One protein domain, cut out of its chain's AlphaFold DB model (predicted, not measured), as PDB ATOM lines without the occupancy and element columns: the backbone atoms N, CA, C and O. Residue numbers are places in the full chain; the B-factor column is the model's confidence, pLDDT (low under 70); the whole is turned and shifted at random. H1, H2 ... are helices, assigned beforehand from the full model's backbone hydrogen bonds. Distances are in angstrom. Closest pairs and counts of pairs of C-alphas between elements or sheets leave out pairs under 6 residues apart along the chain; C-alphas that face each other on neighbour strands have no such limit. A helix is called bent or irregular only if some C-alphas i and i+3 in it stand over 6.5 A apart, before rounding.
ATOM      1  N   SER A   3     173.343 -64.391 100.470       79.00
ATOM      2  CA  SER A   3     173.056 -64.854 101.831       79.00
ATOM      3  C   SER A   3     172.073 -63.887 102.504       79.00
ATOM      4  O   SER A   3     172.259 -62.680 102.344       79.00
ATOM      5  N   PRO A   4     171.152 -64.356 103.367       82.19
ATOM      6  CA  PRO A   4     170.282 -63.477 104.159       82.19
ATOM      7  C   PRO A   4     171.049 -62.385 104.924       82.19
ATOM      8  O   PRO A   4     170.582 -61.262 105.087       82.19
ATOM      9  N   LYS A   5     172.296 -62.671 105.334       85.44
ATOM     10  CA  LYS A   5     173.185 -61.680 105.963       85.44
ATOM     11  C   LYS A   5     173.494 -60.491 105.047       85.44
ATOM     12  O   LYS A   5     173.560 -59.362 105.518       85.44
ATOM     13  N   VAL A   6     173.698 -60.748 103.756       88.25
ATOM     14  CA  VAL A   6     173.969 -59.709 102.754       88.25
ATOM     15  C   VAL A   6     172.740 -58.822 102.587       88.25
ATOM     16  O   VAL A   6     172.889 -57.605 102.587       88.25
ATOM     17  N   HIS A   7     171.539 -59.401 102.540       90.12
ATOM     18  CA  HIS A   7     170.296 -58.639 102.401       90.12
ATOM     19  C   HIS A   7     169.984 -57.767 103.618       90.12
ATOM     20  O   HIS A   7     169.538 -56.635 103.454       90.12
ATOM     21  N   VAL A   8     170.306 -58.223 104.834       92.62
ATOM     22  CA  VAL A   8     170.212 -57.379 106.037       92.62
ATOM     23  C   VAL A   8     171.147 -56.172 105.940       92.62
ATOM     24  O   VAL A   8     170.720 -55.048 106.193       92.62
ATOM     25  N   ILE A   9     172.404 -56.373 105.530       94.75
ATOM     26  CA  ILE A   9     173.360 -55.268 105.363       94.75
ATOM     27  C   ILE A   9     172.883 -54.312 104.263       94.75
ATOM     28  O   ILE A   9     172.839 -53.106 104.482       94.75
ATOM     29  N   GLN A  10     172.464 -54.843 103.110       94.19
ATOM     30  CA  GLN A  10     171.915 -54.051 102.007       94.19
ATOM     31  C   GLN A  10     170.694 -53.237 102.441       94.19
ATOM     32  O   GLN A  10     170.612 -52.059 102.105       94.19
ATOM     33  N   SER A  11     169.783 -53.837 103.210       96.25
ATOM     34  CA  SER A  11     168.605 -53.164 103.757       96.25
ATOM     35  C   SER A  11     168.992 -52.000 104.666       96.25
ATOM     36  O   SER A  11     168.506 -50.886 104.470       96.25
ATOM     37  N   LEU A  12     169.910 -52.221 105.613       97.19
ATOM     38  CA  LEU A  12     170.376 -51.176 106.527       97.19
ATOM     39  C   LEU A  12     171.066 -50.035 105.772       97.19
ATOM     40  O   LEU A  12     170.744 -48.868 105.999       97.19
ATOM     41  N   THR A  13     171.973 -50.358 104.847       97.38
ATOM     42  CA  THR A  13     172.681 -49.358 104.039       97.38
ATOM     43  C   THR A  13     171.715 -48.567 103.158       97.38
ATOM     44  O   THR A  13     171.753 -47.339 103.171       97.38
ATOM     45  N   ALA A  14     170.818 -49.237 102.431       97.38
ATOM     46  CA  ALA A  14     169.844 -48.569 101.570       97.38
ATOM     47  C   ALA A  14     168.870 -47.700 102.377       97.38
ATOM     48  O   ALA A  14     168.610 -46.562 101.998       97.38
ATOM     49  N   SER A  15     168.390 -48.190 103.523       98.06
ATOM     50  CA  SER A  15     167.513 -47.423 104.417       98.06
ATOM     51  C   SER A  15     168.205 -46.165 104.943       98.06
ATOM     52  O   SER A  15     167.612 -45.092 104.919       98.06
ATOM     53  N   ALA A  16     169.472 -46.258 105.358       98.00
ATOM     54  CA  ALA A  16     170.237 -45.095 105.808       98.00
ATOM     55  C   ALA A  16     170.413 -44.048 104.692       98.00
ATOM     56  O   ALA A  16     170.251 -42.855 104.938       98.00
ATOM     57  N   LEU A  17     170.688 -44.493 103.460       98.12
ATOM     58  CA  LEU A  17     170.845 -43.609 102.299       98.12
ATOM     59  C   LEU A  17     169.528 -42.961 101.853       98.12
ATOM     60  O   LEU A  17     169.537 -41.824 101.391       98.12
ATOM     61  N   LEU A  18     168.401 -43.665 101.988       98.00
ATOM     62  CA  LEU A  18     167.080 -43.171 101.585       98.00
ATOM     63  C   LEU A  18     166.409 -42.294 102.651       98.00
ATOM     64  O   LEU A  18     165.476 -41.558 102.323       98.00
ATOM     65  N   TYR A  19     166.873 -42.334 103.904       98.38
ATOM     66  CA  TYR A  19     166.259 -41.598 105.015       98.38
ATOM     67  C   TYR A  19     166.067 -40.098 104.747       98.38
ATOM     68  O   TYR A  19     164.967 -39.608 105.004       98.38
ATOM     69  N   PRO A  20     167.033 -39.362 104.160       98.31
ATOM     70  CA  PRO A  20     166.835 -37.947 103.847       98.31
ATOM     71  C   PRO A  20     165.690 -37.674 102.860       98.31
ATOM     72  O   PRO A  20     165.131 -36.583 102.875       98.31
ATOM     73  N   ALA A  21     165.340 -38.639 102.002       98.00
ATOM     74  CA  ALA A  21     164.334 -38.470 100.954       98.00
ATOM     75  C   ALA A  21     162.932 -38.925 101.384       98.00
ATOM     76  O   ALA A  21     161.948 -38.272 101.048       98.00
ATOM     77  N   ILE A  22     162.829 -40.045 102.109       97.50
ATOM     78  CA  ILE A  22     161.531 -40.655 102.459       97.50
ATOM     79  C   ILE A  22     161.239 -40.660 103.967       97.50
ATOM     80  O   ILE A  22     160.178 -41.127 104.393       97.50
ATOM     81  N   GLY A  23     162.154 -40.129 104.784       98.12
ATOM     82  CA  GLY A  23     162.006 -40.008 106.231       98.12
ATOM     83  C   GLY A  23     161.764 -41.355 106.907       98.12
ATOM     84  O   GLY A  23     162.388 -42.362 106.583       98.12
ATOM     85  N   VAL A  24     160.806 -41.397 107.834       97.88
ATOM     86  CA  VAL A  24     160.447 -42.612 108.592       97.88
ATOM     87  C   VAL A  24     159.932 -43.764 107.722       97.88
ATOM     88  O   VAL A  24     159.943 -44.913 108.163       97.88
ATOM     89  N   ASN A  25     159.549 -43.500 106.468       98.25
ATOM     90  CA  ASN A  25     159.107 -44.540 105.539       98.25
ATOM     91  C   ASN A  25     160.239 -45.491 105.105       98.25
ATOM     92  O   ASN A  25     159.971 -46.522 104.490       98.25
ATOM     93  N   VAL A  26     161.496 -45.217 105.477       98.25
ATOM     94  CA  VAL A  26     162.575 -46.212 105.352       98.25
ATOM     95  C   VAL A  26     162.349 -47.445 106.225       98.25
ATOM     96  O   VAL A  26     162.872 -48.503 105.904       98.25
ATOM     97  N   ILE A  27     161.573 -47.343 107.311       98.12
ATOM     98  CA  ILE A  27     161.299 -48.474 108.209       98.12
ATOM     99  C   ILE A  27     160.533 -49.587 107.474       98.12
ATOM    100  O   ILE A  27     161.056 -50.700 107.398       98.12
ATOM    101  N   PRO A  28     159.339 -49.342 106.889       98.31
ATOM    102  CA  PRO A  28     158.635 -50.367 106.117       98.31
ATOM    103  C   PRO A  28     159.433 -50.829 104.889       98.31
ATOM    104  O   PRO A  28     159.411 -52.019 104.590       98.31
ATOM    105  N   PHE A  29     160.184 -49.941 104.223       98.50
ATOM    106  CA  PHE A  29     161.088 -50.317 103.125       98.50
ATOM    107  C   PHE A  29     162.170 -51.315 103.573       98.50
ATOM    108  O   PHE A  29     162.353 -52.372 102.963       98.50
ATOM    109  N   GLY A  30     162.880 -51.002 104.658       97.88
ATOM    110  CA  GLY A  30     163.980 -51.814 105.164       97.88
ATOM    111  C   GLY A  30     163.499 -53.159 105.702       97.88
ATOM    112  O   GLY A  30     164.084 -54.199 105.385       97.88
ATOM    113  N   LEU A  31     162.388 -53.164 106.447       97.62
ATOM    114  CA  LEU A  31     161.755 -54.397 106.918       97.62
ATOM    115  C   LEU A  31     161.296 -55.269 105.748       97.62
ATOM    116  O   LEU A  31     161.590 -56.460 105.740       97.62
ATOM    117  N   ALA A  32     160.650 -54.689 104.733       97.50
ATOM    118  CA  ALA A  32     160.228 -55.422 103.541       97.50
ATOM    119  C   ALA A  32     161.418 -56.044 102.793       97.50
ATOM    120  O   ALA A  32     161.370 -57.217 102.429       97.50
ATOM    121  N   THR A  33     162.521 -55.302 102.652       96.94
ATOM    122  CA  THR A  33     163.763 -55.792 102.025       96.94
ATOM    123  C   THR A  33     164.312 -57.051 102.711       96.94
ATOM    124  O   THR A  33     164.954 -57.871 102.061       96.94
ATOM    125  N   VAL A  34     164.071 -57.230 104.015       95.31
ATOM    126  CA  VAL A  34     164.491 -58.429 104.764       95.31
ATOM    127  C   VAL A  34     163.396 -59.496 104.783       95.31
ATOM    128  O   VAL A  34     163.689 -60.675 104.629       95.31
ATOM    129  N   PHE A  35     162.131 -59.118 104.967       95.25
ATOM    130  CA  PHE A  35     161.031 -60.074 105.123       95.25
ATOM    131  C   PHE A  35     160.635 -60.793 103.841       95.25
ATOM    132  O   PHE A  35     160.027 -61.856 103.921       95.25
ATOM    133  N   ILE A  36     161.015 -60.287 102.672       94.75
ATOM    134  CA  ILE A  36     160.833 -61.032 101.425       94.75
ATOM    135  C   ILE A  36     161.566 -62.393 101.441       94.75
ATOM    136  O   ILE A  36     161.069 -63.364 100.878       94.75
ATOM    137  N   ASP A  37     162.674 -62.516 102.185       93.00
ATOM    138  CA  ASP A  37     163.425 -63.770 102.359       93.00
ATOM    139  C   ASP A  37     162.714 -64.807 103.246       93.00
ATOM    140  O   ASP A  37     163.210 -65.929 103.405       93.00
ATOM    141  N   LEU A  38     161.553 -64.482 103.830       92.38
ATOM    142  CA  LEU A  38     160.772 -65.433 104.629       92.38
ATOM    143  C   LEU A  38     160.411 -66.700 103.842       92.38
ATOM    144  O   LEU A  38     160.272 -67.760 104.451       92.38
ATOM    145  N   ASP A  39     160.351 -66.623 102.509       91.00
ATOM    146  CA  ASP A  39     160.225 -67.787 101.628       91.00
ATOM    147  C   ASP A  39     161.257 -68.883 101.967       91.00
ATOM    148  O   ASP A  39     160.905 -70.056 102.073       91.00
ATOM    149  N   HIS A  40     162.518 -68.517 102.230       90.88
ATOM    150  CA  HIS A  40     163.581 -69.481 102.551       90.88
ATOM    151  C   HIS A  40     163.433 -70.106 103.923       90.88
ATOM    152  O   HIS A  40     163.845 -71.246 104.139       90.88
ATOM    153  N   VAL A  41     162.868 -69.359 104.868       91.44
ATOM    154  CA  VAL A  41     162.575 -69.884 106.200       91.44
ATOM    155  C   VAL A  41     161.434 -70.894 106.109       91.44
ATOM    156  O   VAL A  41     161.513 -71.955 106.725       91.44
ATOM    157  N   ILE A  42     160.408 -70.600 105.305       91.56
ATOM    158  CA  ILE A  42     159.295 -71.517 105.033       91.56
ATOM    159  C   ILE A  42     159.810 -72.782 104.335       91.56
ATOM    160  O   ILE A  42     159.475 -73.889 104.749       91.56
ATOM    161  N   GLU A  43     160.660 -72.631 103.319       91.31
ATOM    162  CA  GLU A  43     161.318 -73.737 102.619       91.31
ATOM    163  C   GLU A  43     162.114 -74.620 103.593       91.31
ATOM    164  O   GLU A  43     161.878 -75.824 103.681       91.31
ATOM    165  N   TYR A  44     162.970 -74.007 104.417       93.31
ATOM    166  CA  TYR A  44     163.734 -74.693 105.459       93.31
ATOM    167  C   TYR A  44     162.838 -75.464 106.435       93.31
ATOM    168  O   TYR A  44     163.098 -76.635 106.731       93.31
ATOM    169  N   ALA A  45     161.779 -74.827 106.934       93.44
ATOM    170  CA  ALA A  45     160.849 -75.439 107.874       93.44
ATOM    171  C   ALA A  45     160.089 -76.613 107.238       93.44
ATOM    172  O   ALA A  45     159.866 -77.636 107.892       93.44
ATOM    173  N   ASN A  46     159.730 -76.505 105.960       91.19
ATOM    174  CA  ASN A  46     159.059 -77.572 105.223       91.19
ATOM    175  C   ASN A  46     159.976 -78.777 104.993       91.19
ATOM    176  O   ASN A  46     159.558 -79.914 105.233       91.19
ATOM    177  N   ASP A  47     161.223 -78.529 104.598       91.44
ATOM    178  CA  ASP A  47     162.188 -79.569 104.245       91.44
ATOM    179  C   ASP A  47     162.760 -80.300 105.462       91.44
ATOM    180  O   ASP A  47     162.954 -81.519 105.433       91.44
ATOM    181  N   THR A  48     163.014 -79.559 106.541       92.44
ATOM    182  CA  THR A  48     163.712 -80.071 107.732       92.44
ATOM    183  C   THR A  48     162.799 -80.308 108.928       92.44
ATOM    184  O   THR A  48     163.243 -80.870 109.927       92.44
ATOM    185  N   ARG A  49     161.535 -79.854 108.865       91.75
ATOM    186  CA  ARG A  49     160.587 -79.852 110.000       91.75
ATOM    187  C   ARG A  49     161.145 -79.167 111.252       91.75
ATOM    188  O   ARG A  49     160.723 -79.461 112.367       91.75
ATOM    189  N   SER A  50     162.092 -78.247 111.073       91.62
ATOM    190  CA  SER A  50     162.782 -77.542 112.145       91.62
ATOM    191  C   SER A  50     162.613 -76.034 111.996       91.62
ATOM    192  O   SER A  50     162.666 -75.497 110.896       91.62
ATOM    193  N   LEU A  51     162.455 -75.342 113.124       91.06
ATOM    194  CA  LEU A  51     162.493 -73.877 113.208       91.06
ATOM    195  C   LEU A  51     163.816 -73.381 113.809       91.06
ATOM    196  O   LEU A  51     163.930 -72.237 114.245       91.06
ATOM    197  N   ASN A  52     164.832 -74.248 113.875       92.19
ATOM    198  CA  ASN A  52     166.124 -73.885 114.435       92.19
ATOM    199  C   ASN A  52     166.862 -72.915 113.500       92.19
ATOM    200  O   ASN A  52     167.435 -73.310 112.485       92.19
ATOM    201  N   ILE A  53     166.922 -71.645 113.897       87.50
ATOM    202  CA  ILE A  53     167.583 -70.569 113.146       87.50
ATOM    203  C   ILE A  53     169.068 -70.875 112.885       87.50
ATOM    204  O   ILE A  53     169.599 -70.541 111.827       87.50
ATOM    205  N   LEU A  54     169.761 -71.558 113.803       90.06
ATOM    206  CA  LEU A  54     171.157 -71.946 113.579       90.06
ATOM    207  C   LEU A  54     171.289 -73.002 112.475       90.06
ATOM    208  O   LEU A  54     172.320 -73.045 111.813       90.06
ATOM    209  N   GLY A  55     170.262 -73.833 112.272       90.31
ATOM    210  CA  GLY A  55     170.180 -74.787 111.165       90.31
ATOM    211  C   GLY A  55     169.785 -74.143 109.836       90.31
ATOM    212  O   GLY A  55     170.218 -74.611 108.786       90.31
ATOM    213  N   PHE A  56     169.058 -73.028 109.864       91.06
ATOM    214  CA  PHE A  56     168.677 -72.296 108.656       91.06
ATOM    215  C   PHE A  56     169.888 -71.793 107.853       91.06
ATOM    216  O   PHE A  56     169.909 -71.918 106.631       91.06
ATOM    217  N   PHE A  57     170.936 -71.264 108.500       89.38
ATOM    218  CA  PHE A  57     172.090 -70.719 107.766       89.38
ATOM    219  C   PHE A  57     172.895 -71.777 106.985       89.38
ATOM    220  O   PHE A  57     173.179 -71.540 105.808       89.38
ATOM    221  N   PRO A  58     173.270 -72.933 107.574       90.56
ATOM    222  CA  PRO A  58     173.839 -74.054 106.829       90.56
ATOM    223  C   PRO A  58     172.919 -74.533 105.704       90.56
ATOM    224  O   PRO A  58     173.394 -74.712 104.587       90.56
ATOM    225  N   TYR A  59     171.615 -74.672 105.965       91.12
ATOM    226  CA  TYR A  59     170.636 -75.063 104.948       91.12
ATOM    227  C   TYR A  59     170.637 -74.091 103.760       91.12
ATOM    228  O   TYR A  59     170.902 -74.494 102.632       91.12
ATOM    229  N   SER A  60     170.450 -72.795 104.017       89.31
ATOM    230  CA  SER A  60     170.435 -71.744 102.994       89.31
ATOM    231  C   SER A  60     171.743 -71.705 102.196       89.31
ATOM    232  O   SER A  60     171.723 -71.580 100.972       89.31
ATOM    233  N   ARG A  61     172.897 -71.895 102.857       87.88
ATOM    234  CA  ARG A  61     174.196 -71.997 102.174       87.88
ATOM    235  C   ARG A  61     174.254 -73.212 101.248       87.88
ATOM    236  O   ARG A  61     174.669 -73.060 100.101       87.88
ATOM    237  N   PHE A  62     173.842 -74.386 101.729       89.12
ATOM    238  CA  PHE A  62     173.818 -75.613 100.933       89.12
ATOM    239  C   PHE A  62     172.901 -75.465  99.713       89.12
ATOM    240  O   PHE A  62     173.338 -75.723  98.589       89.12
ATOM    241  N   MET A  63     171.672 -74.981  99.912       87.50
ATOM    242  CA  MET A  63     170.715 -74.752  98.827       87.50
ATOM    243  C   MET A  63     171.237 -73.711  97.835       87.50
ATOM    244  O   MET A  63     171.179 -73.927  96.630       87.50
ATOM    245  N   GLY A  64     171.845 -72.621  98.311       83.81
ATOM    246  CA  GLY A  64     172.428 -71.582  97.460       83.81
ATOM    247  C   GLY A  64     173.591 -72.076  96.591       83.81
ATOM    248  O   GLY A  64     173.643 -71.752  95.404       83.81
ATOM    249  N   GLN A  65     174.500 -72.886  97.146       83.88
ATOM    250  CA  GLN A  65     175.619 -73.481  96.400       83.88
ATOM    251  C   GLN A  65     175.146 -74.503  95.360       83.88
ATOM    252  O   GLN A  65     175.732 -74.616  94.284       83.88
ATOM    253  N   ASN A  66     174.050 -75.203  95.655       84.19
ATOM    254  CA  ASN A  66     173.494 -76.251  94.805       84.19
ATOM    255  C   ASN A  66     172.292 -75.781  93.963       84.19
ATOM    256  O   ASN A  66     171.732 -76.577  93.217       84.19
ATOM    257  N   ALA A  67     171.940 -74.490  93.991       76.12
ATOM    258  CA  ALA A  67     170.757 -73.947  93.315       76.12
ATOM    259  C   ALA A  67     170.735 -74.249  91.806       76.12
ATOM    260  O   ALA A  67     169.685 -74.487  91.225       76.12
ATOM    261  N   GLY A  68     171.908 -74.311  91.164       73.75
ATOM    262  CA  GLY A  68     172.017 -74.624  89.733       73.75
ATOM    263  C   GLY A  68     171.758 -76.079  89.343       73.75
ATOM    264  O   GLY A  68     171.877 -76.391  88.168       73.75
ATOM    265  N   LYS A  69     171.437 -76.963  90.290       78.25
ATOM    266  CA  LYS A  69     171.145 -78.382  90.039       78.25
ATOM    267  C   LYS A  69     169.647 -78.621  89.861       78.25
ATOM    268  O   LYS A  69     169.057 -79.467  90.526       78.25
ATOM    269  N   ASN A  70     169.023 -77.796  89.018       81.19
ATOM    270  CA  ASN A  70     167.576 -77.791  88.784       81.19
ATOM    271  C   ASN A  70     166.749 -77.717  90.080       81.19
ATOM    272  O   ASN A  70     165.685 -78.327  90.183       81.19
ATOM    273  N   PHE A  71     167.227 -76.977  91.085       84.88
ATOM    274  CA  PHE A  71     166.420 -76.727  92.269       84.88
ATOM    275  C   PHE A  71     165.315 -75.721  91.938       84.88
ATOM    276  O   PHE A  71     165.580 -74.657  91.379       84.88
ATOM    277  N   LEU A  72     164.078 -76.069  92.274       86.44
ATOM    278  CA  LEU A  72     162.887 -75.274  92.027       86.44
ATOM    279  C   LEU A  72     162.188 -74.988  93.359       86.44
ATOM    280  O   LEU A  72     161.367 -75.781  93.823       86.44
ATOM    281  N   ALA A  73     162.494 -73.835  93.951       84.31
ATOM    282  CA  ALA A  73     161.761 -73.301  95.095       84.31
ATOM    283  C   ALA A  73     160.550 -72.473  94.645       84.31
ATOM    284  O   ALA A  73     160.612 -71.741  93.652       84.31
ATOM    285  N   LEU A  74     159.459 -72.569  95.410       87.19
ATOM    286  CA  LEU A  74     158.354 -71.618  95.334       87.19
ATOM    287  C   LEU A  74     158.627 -70.486  96.323       87.19
ATOM    288  O   LEU A  74     158.344 -70.605  97.511       87.19
ATOM    289  N   ASN A  75     159.162 -69.391  95.804       91.44
ATOM    290  CA  ASN A  75     159.356 -68.153  96.541       91.44
ATOM    291  C   ASN A  75     158.158 -67.230  96.301       91.44
ATOM    292  O   ASN A  75     158.205 -66.402  95.393       91.44
ATOM    293  N   ILE A  76     157.070 -67.402  97.058       93.62
ATOM    294  CA  ILE A  76     155.811 -66.672  96.825       93.62
ATOM    295  C   ILE A  76     156.059 -65.163  96.850       93.62
ATOM    296  O   ILE A  76     155.570 -64.456  95.968       93.62
ATOM    297  N   PHE A  77     156.874 -64.674  97.788       95.38
ATOM    298  CA  PHE A  77     157.161 -63.245  97.912       95.38
ATOM    299  C   PHE A  77     158.024 -62.676  96.781       95.38
ATOM    300  O   PHE A  77     158.135 -61.460  96.650       95.38
ATOM    301  N   HIS A  78     158.583 -63.533  95.926       94.62
ATOM    302  CA  HIS A  78     159.346 -63.156  94.739       94.62
ATOM    303  C   HIS A  78     158.578 -63.376  93.431       94.62
ATOM    304  O   HIS A  78     159.159 -63.250  92.352       94.62
ATOM    305  N   THR A  79     157.290 -63.719  93.510       95.94
ATOM    306  CA  THR A  79     156.463 -63.913  92.318       95.94
ATOM    307  C   THR A  79     155.826 -62.617  91.837       95.94
ATOM    308  O   THR A  79     155.506 -61.718  92.624       95.94
ATOM    309  N   PHE A  80     155.593 -62.537  90.529       96.62
ATOM    310  CA  PHE A  80     154.885 -61.418  89.916       96.62
ATOM    311  C   PHE A  80     153.473 -61.253  90.489       96.62
ATOM    312  O   PHE A  80     153.044 -60.129  90.746       96.62
ATOM    313  N   GLU A  81     152.761 -62.356  90.739       97.75
ATOM    314  CA  GLU A  81     151.416 -62.332  91.316       97.75
ATOM    315  C   GLU A  81     151.407 -61.649  92.689       97.75
ATOM    316  O   GLU A  81     150.522 -60.840  92.976       97.75
ATOM    317  N   PHE A  82     152.420 -61.914  93.518       97.25
ATOM    318  CA  PHE A  82     152.540 -61.266  94.818       97.25
ATOM    319  C   PHE A  82     152.871 -59.773  94.695       97.25
ATOM    320  O   PHE A  82     152.303 -58.958  95.421       97.25
ATOM    321  N   TYR A  83     153.717 -59.376  93.742       97.88
ATOM    322  CA  TYR A  83     153.986 -57.954  93.487       97.88
ATOM    323  C   TYR A  83     152.764 -57.205  92.981       97.88
ATOM    324  O   TYR A  83     152.505 -56.096  93.445       97.88
ATOM    325  N   LEU A  84     151.981 -57.817  92.093       98.19
ATOM    326  CA  LEU A  84     150.722 -57.244  91.638       98.19
ATOM    327  C   LEU A  84     149.746 -57.072  92.807       98.19
ATOM    328  O   LEU A  84     149.121 -56.022  92.936       98.19
ATOM    329  N   PHE A  85     149.656 -58.065  93.695       98.00
ATOM    330  CA  PHE A  85     148.848 -57.971  94.910       98.00
ATOM    331  C   PHE A  85     149.286 -56.813  95.817       98.00
ATOM    332  O   PHE A  85     148.461 -55.983  96.198       98.00
ATOM    333  N   VAL A  86     150.582 -56.705  96.119       98.06
ATOM    334  CA  VAL A  86     151.124 -55.619  96.951       98.06
ATOM    335  C   VAL A  86     150.934 -54.254  96.282       98.06
ATOM    336  O   VAL A  86     150.607 -53.282  96.960       98.06
ATOM    337  N   PHE A  87     151.076 -54.169  94.958       98.38
ATOM    338  CA  PHE A  87     150.805 -52.950  94.199       98.38
ATOM    339  C   PHE A  87     149.338 -52.523  94.306       98.38
ATOM    340  O   PHE A  87     149.064 -51.364  94.608       98.38
ATOM    341  N   MET A  88     148.387 -53.452  94.147       98.50
ATOM    342  CA  MET A  88     146.963 -53.166  94.360       98.50
ATOM    343  C   MET A  88     146.698 -52.678  95.787       98.50
ATOM    344  O   MET A  88     145.998 -51.681  95.964       98.50
ATOM    345  N   LEU A  89     147.310 -53.301  96.802       98.06
ATOM    346  CA  LEU A  89     147.226 -52.810  98.180       98.06
ATOM    347  C   LEU A  89     147.792 -51.393  98.327       98.06
ATOM    348  O   LEU A  89     147.208 -50.590  99.048       98.06
ATOM    349  N   ALA A  90     148.875 -51.057  97.622       98.06
ATOM    350  CA  ALA A  90     149.485 -49.729  97.657       98.06
ATOM    351  C   ALA A  90     148.582 -48.621  97.098       98.06
ATOM    352  O   ALA A  90     148.665 -47.483  97.562       98.06
ATOM    353  N   THR A  91     147.674 -48.946  96.169       97.88
ATOM    354  CA  THR A  91     146.675 -47.984  95.665       97.88
ATOM    355  C   THR A  91     145.649 -47.574  96.725       97.88
ATOM    356  O   THR A  91     145.100 -46.478  96.649       97.88
ATOM    357  N   ILE A  92     145.424 -48.426  97.731       98.19
ATOM    358  CA  ILE A  92     144.487 -48.191  98.841       98.19
ATOM    359  C   ILE A  92     145.241 -47.675 100.075       98.19
ATOM    360  O   ILE A  92     144.781 -46.773 100.771       98.19
ATOM    361  N   PHE A  93     146.423 -48.234 100.334       97.94
ATOM    362  CA  PHE A  93     147.263 -47.959 101.493       97.94
ATOM    363  C   PHE A  93     148.667 -47.531 101.031       97.94
ATOM    364  O   PHE A  93     149.540 -48.387 100.859       97.94
ATOM    365  N   PRO A  94     148.940 -46.218 100.887       97.06
ATOM    366  CA  PRO A  94     150.186 -45.715 100.293       97.06
ATOM    367  C   PRO A  94     151.480 -46.201 100.962       97.06
ATOM    368  O   PRO A  94     152.528 -46.243 100.321       97.06
ATOM    369  N   LEU A  95     151.421 -46.627 102.231       97.75
ATOM    370  CA  LEU A  95     152.543 -47.255 102.939       97.75
ATOM    371  C   LEU A  95     153.135 -48.450 102.166       97.75
ATOM    372  O   LEU A  95     154.347 -48.672 102.195       97.75
ATOM    373  N   PHE A  96     152.303 -49.204 101.442       98.31
ATOM    374  CA  PHE A  96     152.749 -50.370 100.684       98.31
ATOM    375  C   PHE A  96     153.585 -50.016  99.451       98.31
ATOM    376  O   PHE A  96     154.285 -50.897  98.959       98.31
ATOM    377  N   TYR A  97     153.626 -48.758  98.994       98.50
ATOM    378  CA  TYR A  97     154.609 -48.359  97.977       98.50
ATOM    379  C   TYR A  97     156.044 -48.535  98.485       98.50
ATOM    380  O   TYR A  97     156.913 -48.986  97.737       98.50
ATOM    381  N   TYR A  98     156.298 -48.261  99.767       98.38
ATOM    382  CA  TYR A  98     157.612 -48.466 100.381       98.38
ATOM    383  C   TYR A  98     157.920 -49.951 100.586       98.38
ATOM    384  O   TYR A  98     159.048 -50.379 100.351       98.38
ATOM    385  N   VAL A  99     156.908 -50.748 100.949       98.38
ATOM    386  CA  VAL A  99     157.021 -52.215 101.049       98.38
ATOM    387  C   VAL A  99     157.363 -52.822  99.687       98.38
ATOM    388  O   VAL A  99     158.348 -53.549  99.568       98.38
ATOM    389  N   LEU A 100     156.604 -52.467  98.646       98.31
ATOM    390  CA  LEU A 100     156.845 -52.905  97.272       98.31
ATOM    391  C   LEU A 100     158.242 -52.500  96.798       98.31
ATOM    392  O   LEU A 100     158.953 -53.313  96.218       98.31
ATOM    393  N   SER A 101     158.662 -51.269  97.093       98.12
ATOM    394  CA  SER A 101     160.003 -50.786  96.746       98.12
ATOM    395  C   SER A 101     161.103 -51.595  97.438       98.12
ATOM    396  O   SER A 101     162.101 -51.922  96.801       98.12
ATOM    397  N   GLY A 102     160.916 -51.967  98.709       98.00
ATOM    398  CA  GLY A 102     161.844 -52.841  99.436       98.00
ATOM    399  C   GLY A 102     161.929 -54.239  98.824       98.00
ATOM    400  O   GLY A 102     163.022 -54.770  98.627       98.00
ATOM    401  N   PHE A 103     160.785 -54.809  98.436       97.62
ATOM    402  CA  PHE A 103     160.736 -56.093  97.734       97.62
ATOM    403  C   PHE A 103     161.447 -56.052  96.379       97.62
ATOM    404  O   PHE A 103     162.262 -56.927  96.086       97.62
ATOM    405  N   LEU A 104     161.190 -55.020  95.573       97.12
ATOM    406  CA  LEU A 104     161.842 -54.837  94.277       97.12
ATOM    407  C   LEU A 104     163.352 -54.625  94.428       97.12
ATOM    408  O   LEU A 104     164.128 -55.211  93.675       97.12
ATOM    409  N   PHE A 105     163.779 -53.833  95.416       97.06
ATOM    410  CA  PHE A 105     165.194 -53.607  95.701       97.06
ATOM    411  C   PHE A 105     165.914 -54.913  96.061       97.06
ATOM    412  O   PHE A 105     166.966 -55.212  95.489       97.06
ATOM    413  N   HIS A 106     165.322 -55.713  96.952       96.00
ATOM    414  CA  HIS A 106     165.844 -57.032  97.290       96.00
ATOM    415  C   HIS A 106     165.961 -57.923  96.046       96.00
ATOM    416  O   HIS A 106     167.044 -58.417  95.734       96.00
ATOM    417  N   HIS A 107     164.860 -58.104  95.310       94.19
ATOM    418  CA  HIS A 107     164.819 -59.013  94.165       94.19
ATOM    419  C   HIS A 107     165.793 -58.574  93.065       94.19
ATOM    420  O   HIS A 107     166.463 -59.410  92.464       94.19
ATOM    421  N   MET A 108     165.964 -57.267  92.849       94.06
ATOM    422  CA  MET A 108     166.975 -56.741  91.933       94.06
ATOM    423  C   MET A 108     168.394 -57.148  92.354       94.06
ATOM    424  O   MET A 108     169.165 -57.616  91.515       94.06
ATOM    425  N   ALA A 109     168.753 -57.000  93.634       93.50
ATOM    426  CA  ALA A 109     170.071 -57.402  94.132       93.50
ATOM    427  C   ALA A 109     170.317 -58.904  93.927       93.50
ATOM    428  O   ALA A 109     171.400 -59.324  93.503       93.50
ATOM    429  N   ASP A 110     169.283 -59.698  94.176       90.94
ATOM    430  CA  ASP A 110     169.298 -61.144  94.036       90.94
ATOM    431  C   ASP A 110     169.448 -61.568  92.561       90.94
ATOM    432  O   ASP A 110     170.291 -62.404  92.222       90.94
ATOM    433  N   GLN A 111     168.733 -60.903  91.647       91.19
ATOM    434  CA  GLN A 111     168.832 -61.132  90.206       91.19
ATOM    435  C   GLN A 111     170.205 -60.731  89.654       91.19
ATOM    436  O   GLN A 111     170.788 -61.467  88.857       91.19
ATOM    437  N   VAL A 112     170.769 -59.604  90.103       92.38
ATOM    438  CA  VAL A 112     172.135 -59.190  89.742       92.38
ATOM    439  C   VAL A 112     173.148 -60.247  90.178       92.38
ATOM    440  O   VAL A 112     174.050 -60.588  89.409       92.38
ATOM    441  N   PHE A 113     173.006 -60.797  91.386       89.69
ATOM    442  CA  PHE A 113     173.855 -61.892  91.849       89.69
ATOM    443  C   PHE A 113     173.707 -63.138  90.967       89.69
ATOM    444  O   PHE A 113     174.712 -63.699  90.531       89.69
ATOM    445  N   LEU A 114     172.473 -63.544  90.657       87.56
ATOM    446  CA  LEU A 114     172.185 -64.706  89.812       87.56
ATOM    447  C   LEU A 114     172.742 -64.561  88.389       87.56
ATOM    448  O   LEU A 114     173.321 -65.514  87.865       87.56
ATOM    449  N   ILE A 115     172.634 -63.374  87.788       90.94
ATOM    450  CA  ILE A 115     173.244 -63.055  86.489       90.94
ATOM    451  C   ILE A 115     174.769 -63.185  86.571       90.94
ATOM    452  O   ILE A 115     175.369 -63.841  85.722       90.94
ATOM    453  N   LYS A 116     175.401 -62.625  87.614       90.06
ATOM    454  CA  LYS A 116     176.863 -62.689  87.804       90.06
ATOM    455  C   LYS A 116     177.397 -64.118  87.915       90.06
ATOM    456  O   LYS A 116     178.522 -64.366  87.500       90.06
ATOM    457  N   ILE A 117     176.607 -65.047  88.451       86.00
ATOM    458  CA  ILE A 117     176.978 -66.469  88.545       86.00
ATOM    459  C   ILE A 117     176.450 -67.319  87.373       86.00
ATOM    460  O   ILE A 117     176.503 -68.547  87.444       86.00
ATOM    461  N   GLY A 118     175.912 -66.689  86.320       86.81
ATOM    462  CA  GLY A 118     175.449 -67.357  85.099       86.81
ATOM    463  C   GLY A 118     174.149 -68.155  85.244       86.81
ATOM    464  O   GLY A 118     173.888 -69.040  84.434       86.81
ATOM    465  N   LYS A 119     173.331 -67.886  86.273       84.69
ATOM    466  CA  LYS A 119     172.103 -68.647  86.589       84.69
ATOM    467  C   LYS A 119     170.856 -67.753  86.746       84.69
ATOM    468  O   LYS A 119     170.184 -67.836  87.775       84.69
ATOM    469  N   PRO A 120     170.504 -66.913  85.754       85.19
ATOM    470  CA  PRO A 120     169.437 -65.915  85.888       85.19
ATOM    471  C   PRO A 120     168.014 -66.484  86.018       85.19
ATOM    472  O   PRO A 120     167.144 -65.775  86.508       85.19
ATOM    473  N   PHE A 121     167.771 -67.735  85.603       83.75
ATOM    474  CA  PHE A 121     166.431 -68.350  85.535       83.75
ATOM    475  C   PHE A 121     166.247 -69.532  86.499       83.75
ATOM    476  O   PHE A 121     165.424 -70.420  86.276       83.75
ATOM    477  N   VAL A 122     167.048 -69.590  87.566       82.06
ATOM    478  CA  VAL A 122     166.969 -70.703  88.523       82.06
ATOM    479  C   VAL A 122     165.626 -70.722  89.270       82.06
ATOM    480  O   VAL A 122     165.053 -71.790  89.479       82.06
ATOM    481  N   ARG A 123     165.074 -69.546  89.587       84.62
ATOM    482  CA  ARG A 123     163.794 -69.366  90.289       84.62
ATOM    483  C   ARG A 123     162.624 -69.290  89.299       84.62
ATOM    484  O   ARG A 123     162.818 -68.889  88.156       84.62
ATOM    485  N   ALA A 124     161.428 -69.674  89.743       90.12
ATOM    486  CA  ALA A 124     160.190 -69.356  89.038       90.12
ATOM    487  C   ALA A 124     159.744 -67.918  89.356       90.12
ATOM    488  O   ALA A 124     159.640 -67.549  90.525       90.12
ATOM    489  N   PHE A 125     159.463 -67.121  88.328       92.00
ATOM    490  CA  PHE A 125     158.984 -65.741  88.479       92.00
ATOM    491  C   PHE A 125     157.469 -65.668  88.670       92.00
ATOM    492  O   PHE A 125     156.956 -64.663  89.160       92.00
ATOM    493  N   PHE A 126     156.760 -66.736  88.306       95.38
ATOM    494  CA  PHE A 126     155.315 -66.850  88.458       95.38
ATOM    495  C   PHE A 126     154.949 -68.083  89.280       95.38
ATOM    496  O   PHE A 126     155.579 -69.141  89.166       95.38
ATOM    497  N   VAL A 127     153.868 -67.988  90.052       94.94
ATOM    498  CA  VAL A 127     153.296 -69.144  90.763       94.94
ATOM    499  C   VAL A 127     152.869 -70.216  89.757       94.94
ATOM    500  O   VAL A 127     153.133 -71.405  89.950       94.94
ATOM    501  N   ILE A 128     152.254 -69.807  88.644       94.25
ATOM    502  CA  ILE A 128     151.831 -70.735  87.584       94.25
ATOM    503  C   ILE A 128     153.043 -71.443  86.961       94.25
ATOM    504  O   ILE A 128     153.021 -72.661  86.775       94.25
ATOM    505  N   GLU A 129     154.121 -70.702  86.693       94.00
ATOM    506  CA  GLU A 129     155.372 -71.253  86.161       94.00
ATOM    507  C   GLU A 129     155.946 -72.328  87.094       94.00
ATOM    508  O   GLU A 129     156.332 -73.403  86.627       94.00
ATOM    509  N   TYR A 130     155.928 -72.089  88.412       93.25
ATOM    510  CA  TYR A 130     156.345 -73.083  89.401       93.25
ATOM    511  C   TYR A 130     155.554 -74.390  89.262       93.25
ATOM    512  O   TYR A 130     156.151 -75.464  89.180       93.25
ATOM    513  N   PHE A 131     154.219 -74.328  89.184       93.69
ATOM    514  CA  PHE A 131     153.390 -75.534  89.062       93.69
ATOM    515  C   PHE A 131     153.582 -76.277  87.736       93.69
ATOM    516  O   PHE A 131     153.448 -77.502  87.718       93.69
ATOM    517  N   ILE A 132     153.899 -75.571  86.648       93.31
ATOM    518  CA  ILE A 132     154.230 -76.189  85.357       93.31
ATOM    519  C   ILE A 132     155.580 -76.906  85.456       93.31
ATOM    520  O   ILE A 132     155.653 -78.107  85.193       93.31
ATOM    521  N   ARG A 133     156.631 -76.203  85.899       91.38
ATOM    522  CA  ARG A 133     157.997 -76.744  86.013       91.38
ATOM    523  C   ARG A 133     158.065 -77.917  86.987       91.38
ATOM    524  O   ARG A 133     158.674 -78.932  86.674       91.38
ATOM    525  N   ARG A 134     157.342 -77.842  88.108       90.94
ATOM    526  CA  ARG A 134     157.204 -78.910  89.115       90.94
ATOM    527  C   ARG A 134     156.805 -80.273  88.538       90.94
ATOM    528  O   ARG A 134     157.116 -81.293  89.147       90.94
ATOM    529  N   ARG A 135     156.065 -80.312  87.426       90.75
ATOM    530  CA  ARG A 135     155.624 -81.573  86.803       90.75
ATOM    531  C   ARG A 135     156.761 -82.303  86.090       90.75
ATOM    532  O   ARG A 135     156.649 -83.505  85.873       90.75
ATOM    533  N   ASN A 136     157.836 -81.601  85.733       88.56
ATOM    534  CA  ASN A 136     159.017 -82.211  85.141       88.56
ATOM    535  C   ASN A 136     159.881 -82.846  86.247       88.56
ATOM    536  O   ASN A 136     160.315 -82.179  87.188       88.56
ATOM    537  N   SER A 137     160.155 -84.145  86.107       82.44
ATOM    538  CA  SER A 137     160.967 -84.935  87.036       82.44
ATOM    539  C   SER A 137     162.430 -84.499  87.123       82.44
ATOM    540  O   SER A 137     163.137 -84.969  88.011       82.44
ATOM    541  N   GLU A 138     162.905 -83.622  86.244       85.81
ATOM    542  CA  GLU A 138     164.253 -83.051  86.304       85.81
ATOM    543  C   GLU A 138     164.426 -82.083  87.481       85.81
ATOM    544  O   GLU A 138     165.508 -82.024  88.063       85.81
ATOM    545  N   TYR A 139     163.369 -81.378  87.897       88.31
ATOM    546  CA  TYR A 139     163.475 -80.417  88.993       88.31
ATOM    547  C   TYR A 139     163.476 -81.100  90.362       88.31
ATOM    548  O   TYR A 139     162.706 -82.027  90.632       88.31
ATOM    549  N   ALA A 140     164.352 -80.649  91.251       88.19
ATOM    550  CA  ALA A 140     164.318 -80.977  92.669       88.19
ATOM    551  C   ALA A 140     163.530 -79.891  93.409       88.19
ATOM    552  O   ALA A 140     163.800 -78.710  93.214       88.19
ATOM    553  N   ILE A 141     162.569 -80.272  94.251       88.62
ATOM    554  CA  ILE A 141     161.734 -79.314  95.004       88.62
ATOM    555  C   ILE A 141     162.052 -79.300  96.501       88.62
ATOM    556  O   ILE A 141     161.486 -78.501  97.235       88.62
ATOM    557  N   SER A 142     162.949 -80.183  96.940       88.81
ATOM    558  CA  SER A 142     163.412 -80.287  98.321       88.81
ATOM    559  C   SER A 142     164.884 -80.694  98.378       88.81
ATOM    560  O   SER A 142     165.427 -81.291  97.440       88.81
ATOM    561  N   ILE A 143     165.522 -80.470  99.524       88.31
ATOM    562  CA  ILE A 143     166.860 -80.973  99.837       88.31
ATOM    563  C   ILE A 143     166.943 -82.499  99.695       88.31
ATOM    564  O   ILE A 143     167.959 -83.021  99.242       88.31
ATOM    565  N   LYS A 144     165.869 -83.232 100.019       88.19
ATOM    566  CA  LYS A 144     165.809 -84.695  99.863       88.19
ATOM    567  C   LYS A 144     165.891 -85.098  98.395       88.19
ATOM    568  O   LYS A 144     166.599 -86.048  98.066       88.19
ATOM    569  N   ASP A 145     165.219 -84.359  97.516       88.06
ATOM    570  CA  ASP A 145     165.280 -84.599  96.074       88.06
ATOM    571  C   ASP A 145     166.669 -84.297  95.519       88.06
ATOM    572  O   ASP A 145     167.203 -85.110  94.763       88.06
ATOM    573  N   ILE A 146     167.288 -83.190  95.946       87.06
ATOM    574  CA  ILE A 146     168.674 -82.853  95.589       87.06
ATOM    575  C   ILE A 146     169.613 -83.987  96.020       87.06
ATOM    576  O   ILE A 146     170.363 -84.529  95.210       87.06
ATOM    577  N   LEU A 147     169.533 -84.414  97.283       86.19
ATOM    578  CA  LEU A 147     170.359 -85.496  97.823       86.19
ATOM    579  C   LEU A 147     170.096 -86.845  97.151       86.19
ATOM    580  O   LEU A 147     170.962 -87.712  97.196       86.19
ATOM    581  N   LYS A 148     168.921 -87.069  96.559       85.38
ATOM    582  CA  LYS A 148     168.615 -88.305  95.831       85.38
ATOM    583  C   LYS A 148     169.146 -88.264  94.399       85.38
ATOM    584  O   LYS A 148     169.685 -89.269  93.943       85.38
ATOM    585  N   LYS A 149     168.990 -87.132  93.709       79.69
ATOM    586  CA  LYS A 149     169.293 -86.984  92.278       79.69
ATOM    587  C   LYS A 149     170.767 -86.686  91.997       79.69
ATOM    588  O   LYS A 149     171.294 -87.154  91.000       79.69
ATOM    589  N   GLU A 150     171.447 -85.972  92.892       71.25
ATOM    590  CA  GLU A 150     172.698 -85.273  92.556       71.25
ATOM    591  C   GLU A 150     173.912 -85.691  93.403       71.25
ATOM    592  O   GLU A 150     174.917 -84.982  93.408       71.25
ATOM    593  N   LYS A 151     173.858 -86.836  94.110       66.62
ATOM    594  CA  LYS A 151     174.850 -87.244  95.139       66.62
ATOM    595  C   LYS A 151     176.322 -87.074  94.760       66.62
ATOM    596  O   LYS A 151     177.123 -86.808  95.648       66.62
ATOM    597  N   LYS A 152     176.683 -87.293  93.493       60.22
ATOM    598  CA  LYS A 152     178.082 -87.310  93.045       60.22
ATOM    599  C   LYS A 152     178.685 -85.917  92.860       60.22
ATOM    600  O   LYS A 152     179.890 -85.778  93.008       60.22
ATOM    601  N   ASP A 153     177.849 -84.905  92.637       65.25
ATOM    602  CA  ASP A 153     178.300 -83.580  92.201       65.25
ATOM    603  C   ASP A 153     177.898 -82.469  93.187       65.25
ATOM    604  O   ASP A 153     177.908 -81.288  92.833       65.25
ATOM    605  N   LEU A 154     177.436 -82.816  94.394       75.50
ATOM    606  CA  LEU A 154     177.036 -81.823  95.395       75.50
ATOM    607  C   LEU A 154     178.250 -81.068  95.919       75.50
ATOM    608  O   LEU A 154     179.213 -81.663  96.402       75.50
ATOM    609  N   VAL A 155     178.147 -79.742  95.920       75.62
ATOM    610  CA  VAL A 155     179.075 -78.916  96.685       75.62
ATOM    611  C   VAL A 155     178.664 -79.038  98.148       75.62
ATOM    612  O   VAL A 155     177.571 -78.620  98.540       75.62
ATOM    613  N   GLY A 156     179.516 -79.696  98.931       71.75
ATOM    614  CA  GLY A 156     179.313 -79.886 100.360       71.75
ATOM    615  C   GLY A 156     179.535 -78.598 101.151       71.75
ATOM    616  O   GLY A 156     180.297 -77.718 100.755       71.75
ATOM    617  N   ILE A 157     178.891 -78.528 102.311       78.50
ATOM    618  CA  ILE A 157     179.239 -77.583 103.374       78.50
ATOM    619  C   ILE A 157     179.883 -78.347 104.529       78.50
ATOM    620  O   ILE A 157     179.598 -79.532 104.735       78.50
ATOM    621  N   ASP A 158     180.703 -77.661 105.321       79.06
ATOM    622  CA  ASP A 158     181.299 -78.253 106.517       79.06
ATOM    623  C   ASP A 158     180.215 -78.825 107.435       79.06
ATOM    624  O   ASP A 158     179.213 -78.170 107.740       79.06
ATOM    625  N   ASN A 159     180.437 -80.048 107.919       82.75
ATOM    626  CA  ASN A 159     179.515 -80.766 108.800       82.75
ATOM    627  C   ASN A 159     178.125 -81.050 108.194       82.75
ATOM    628  O   ASN A 159     177.171 -81.228 108.957       82.75
ATOM    629  N   LEU A 160     177.983 -81.120 106.860       85.12
ATOM    630  CA  LEU A 160     176.701 -81.438 106.215       85.12
ATOM    631  C   LEU A 160     176.063 -82.706 106.801       85.12
ATOM    632  O   LEU A 160     174.893 -82.671 107.160       85.12
ATOM    633  N   GLU A 161     176.819 -83.792 106.990       86.94
ATOM    634  CA  GLU A 161     176.274 -85.036 107.559       86.94
ATOM    635  C   GLU A 161     175.657 -84.845 108.950       86.94
ATOM    636  O   GLU A 161     174.560 -85.333 109.220       86.94
ATOM    637  N   LYS A 162     176.322 -84.077 109.819       89.75
ATOM    638  CA  LYS A 162     175.812 -83.748 111.155       89.75
ATOM    639  C   LYS A 162     174.504 -82.963 111.069       89.75
ATOM    640  O   LYS A 162     173.614 -83.162 111.894       89.75
ATOM    641  N   TRP A 163     174.389 -82.070 110.089       89.75
ATOM    642  CA  TRP A 163     173.163 -81.316 109.850       89.75
ATOM    643  C   TRP A 163     172.045 -82.174 109.268       89.75
ATOM    644  O   TRP A 163     170.922 -82.063 109.745       89.75
ATOM    645  N   LEU A 164     172.342 -83.086 108.339       89.31
ATOM    646  CA  LEU A 164     171.352 -84.022 107.797       89.31
ATOM    647  C   LEU A 164     170.723 -84.891 108.894       89.31
ATOM    648  O   LEU A 164     169.505 -85.058 108.896       89.31
ATOM    649  N   ILE A 165     171.528 -85.363 109.853       90.06
ATOM    650  CA  ILE A 165     171.036 -86.090 111.036       90.06
ATOM    651  C   ILE A 165     170.154 -85.173 111.895       90.06
ATOM    652  O   ILE A 165     169.042 -85.533 112.269       90.06
ATOM    653  N   ARG A 166     170.614 -83.947 112.183       89.25
ATOM    654  CA  ARG A 166     169.850 -82.970 112.984       89.25
ATOM    655  C   ARG A 166     168.527 -82.551 112.341       89.25
ATOM    656  O   ARG A 166     167.601 -82.197 113.062       89.25
TER     657      ARG A 166
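AT A GLANCE: This is residues 3 to 166 of the 170 residues of an uncharacterized protein of Candidatus Scalindua sp. AMX11 (UniProt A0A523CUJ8). The longest helix, H1, folds back on itself so that its arms H1a and H1b lie side by side, and H5 crosses H1b with H4 folded back beside it. Toward the other end of the elongated body, short helices H2, H3, H7 and H8 group more loosely. The printed part has 164 residues with eight named helices, H1 to H8 in chain order, and no named strand: all helix, compact, radius of gyration of the C-alphas 17.0 A, spans 51 by 33 by 31 A.

IN THESE COORDINATES: H1, residues 4 to 35, was assigned as one helix by its hydrogen bonds but is bent: C-alphas 21 and 24 are 9.5 A apart. H1a, residues 4 to 21, begins at C-alpha 4 (170.282, -63.477, 104.159), measures 25.9 A and is irregular, with C-alphas 17 and 20 7.1 A apart; H1b, residues 24 to 35, measures 17.8 A. H5, residues 95 to 116, measures 32.5 A; H3, residues 53 to 66, 20.1 A; H4, residues 80 to 92, 19.0 A. H2 is residues 38 to 48, H6 127 to 133, H7 143 to 149, and H8 160 to 166, ending at C-alpha 166 (169.850, -82.970, 112.984).

HOW THE PARTS SIT: H1a and H1b touch, closest C-alphas Ser 11 and Gly 30 at 5.0 A, opposite ways at a shallow tilt of 16 degrees. H1b touches H5, closest C-alphas Thr 33 and Gly 102 at 4.4 A, at a steep tilt of 46 degrees. H4 and H5 form a helical hairpin, closest C-alphas Ala 90 and Phe 96 at 4.5 A. H2 and H3 touch about perpendicular, 86 degrees, closest C-alphas Tyr 44 and Phe 56 at 6.4 A. H3 and H8 only just touch, with 3 pairs of C-alphas within 8 A, closest Gly 55 and Trp 163 at 7.3 A. H6 is close to but not clearly touching H4, closest C-alphas Glu 81 and Val 127 at 7.1 A; H7 stands likewise to H2, closest Asp 47 and Ile 143 at 6.6 A. Every O i to N i+4 pair is within hydrogen-bond range in H2, H6, H7 and H8, but 12 of 14 in H1a, 7 of 8 in H1b, 8 of 10 in H3, 8 of 9 in H4 and 17 of 18 in H5.

THE WHOLE: The C-alphas farthest apart, Ile 92 and Lys 152, are 51.9 A apart. The printed part has no cut; the link H3 to H4 is long, 13 residues. In this predicted model, residues 151 to 153 are under pLDDT 70.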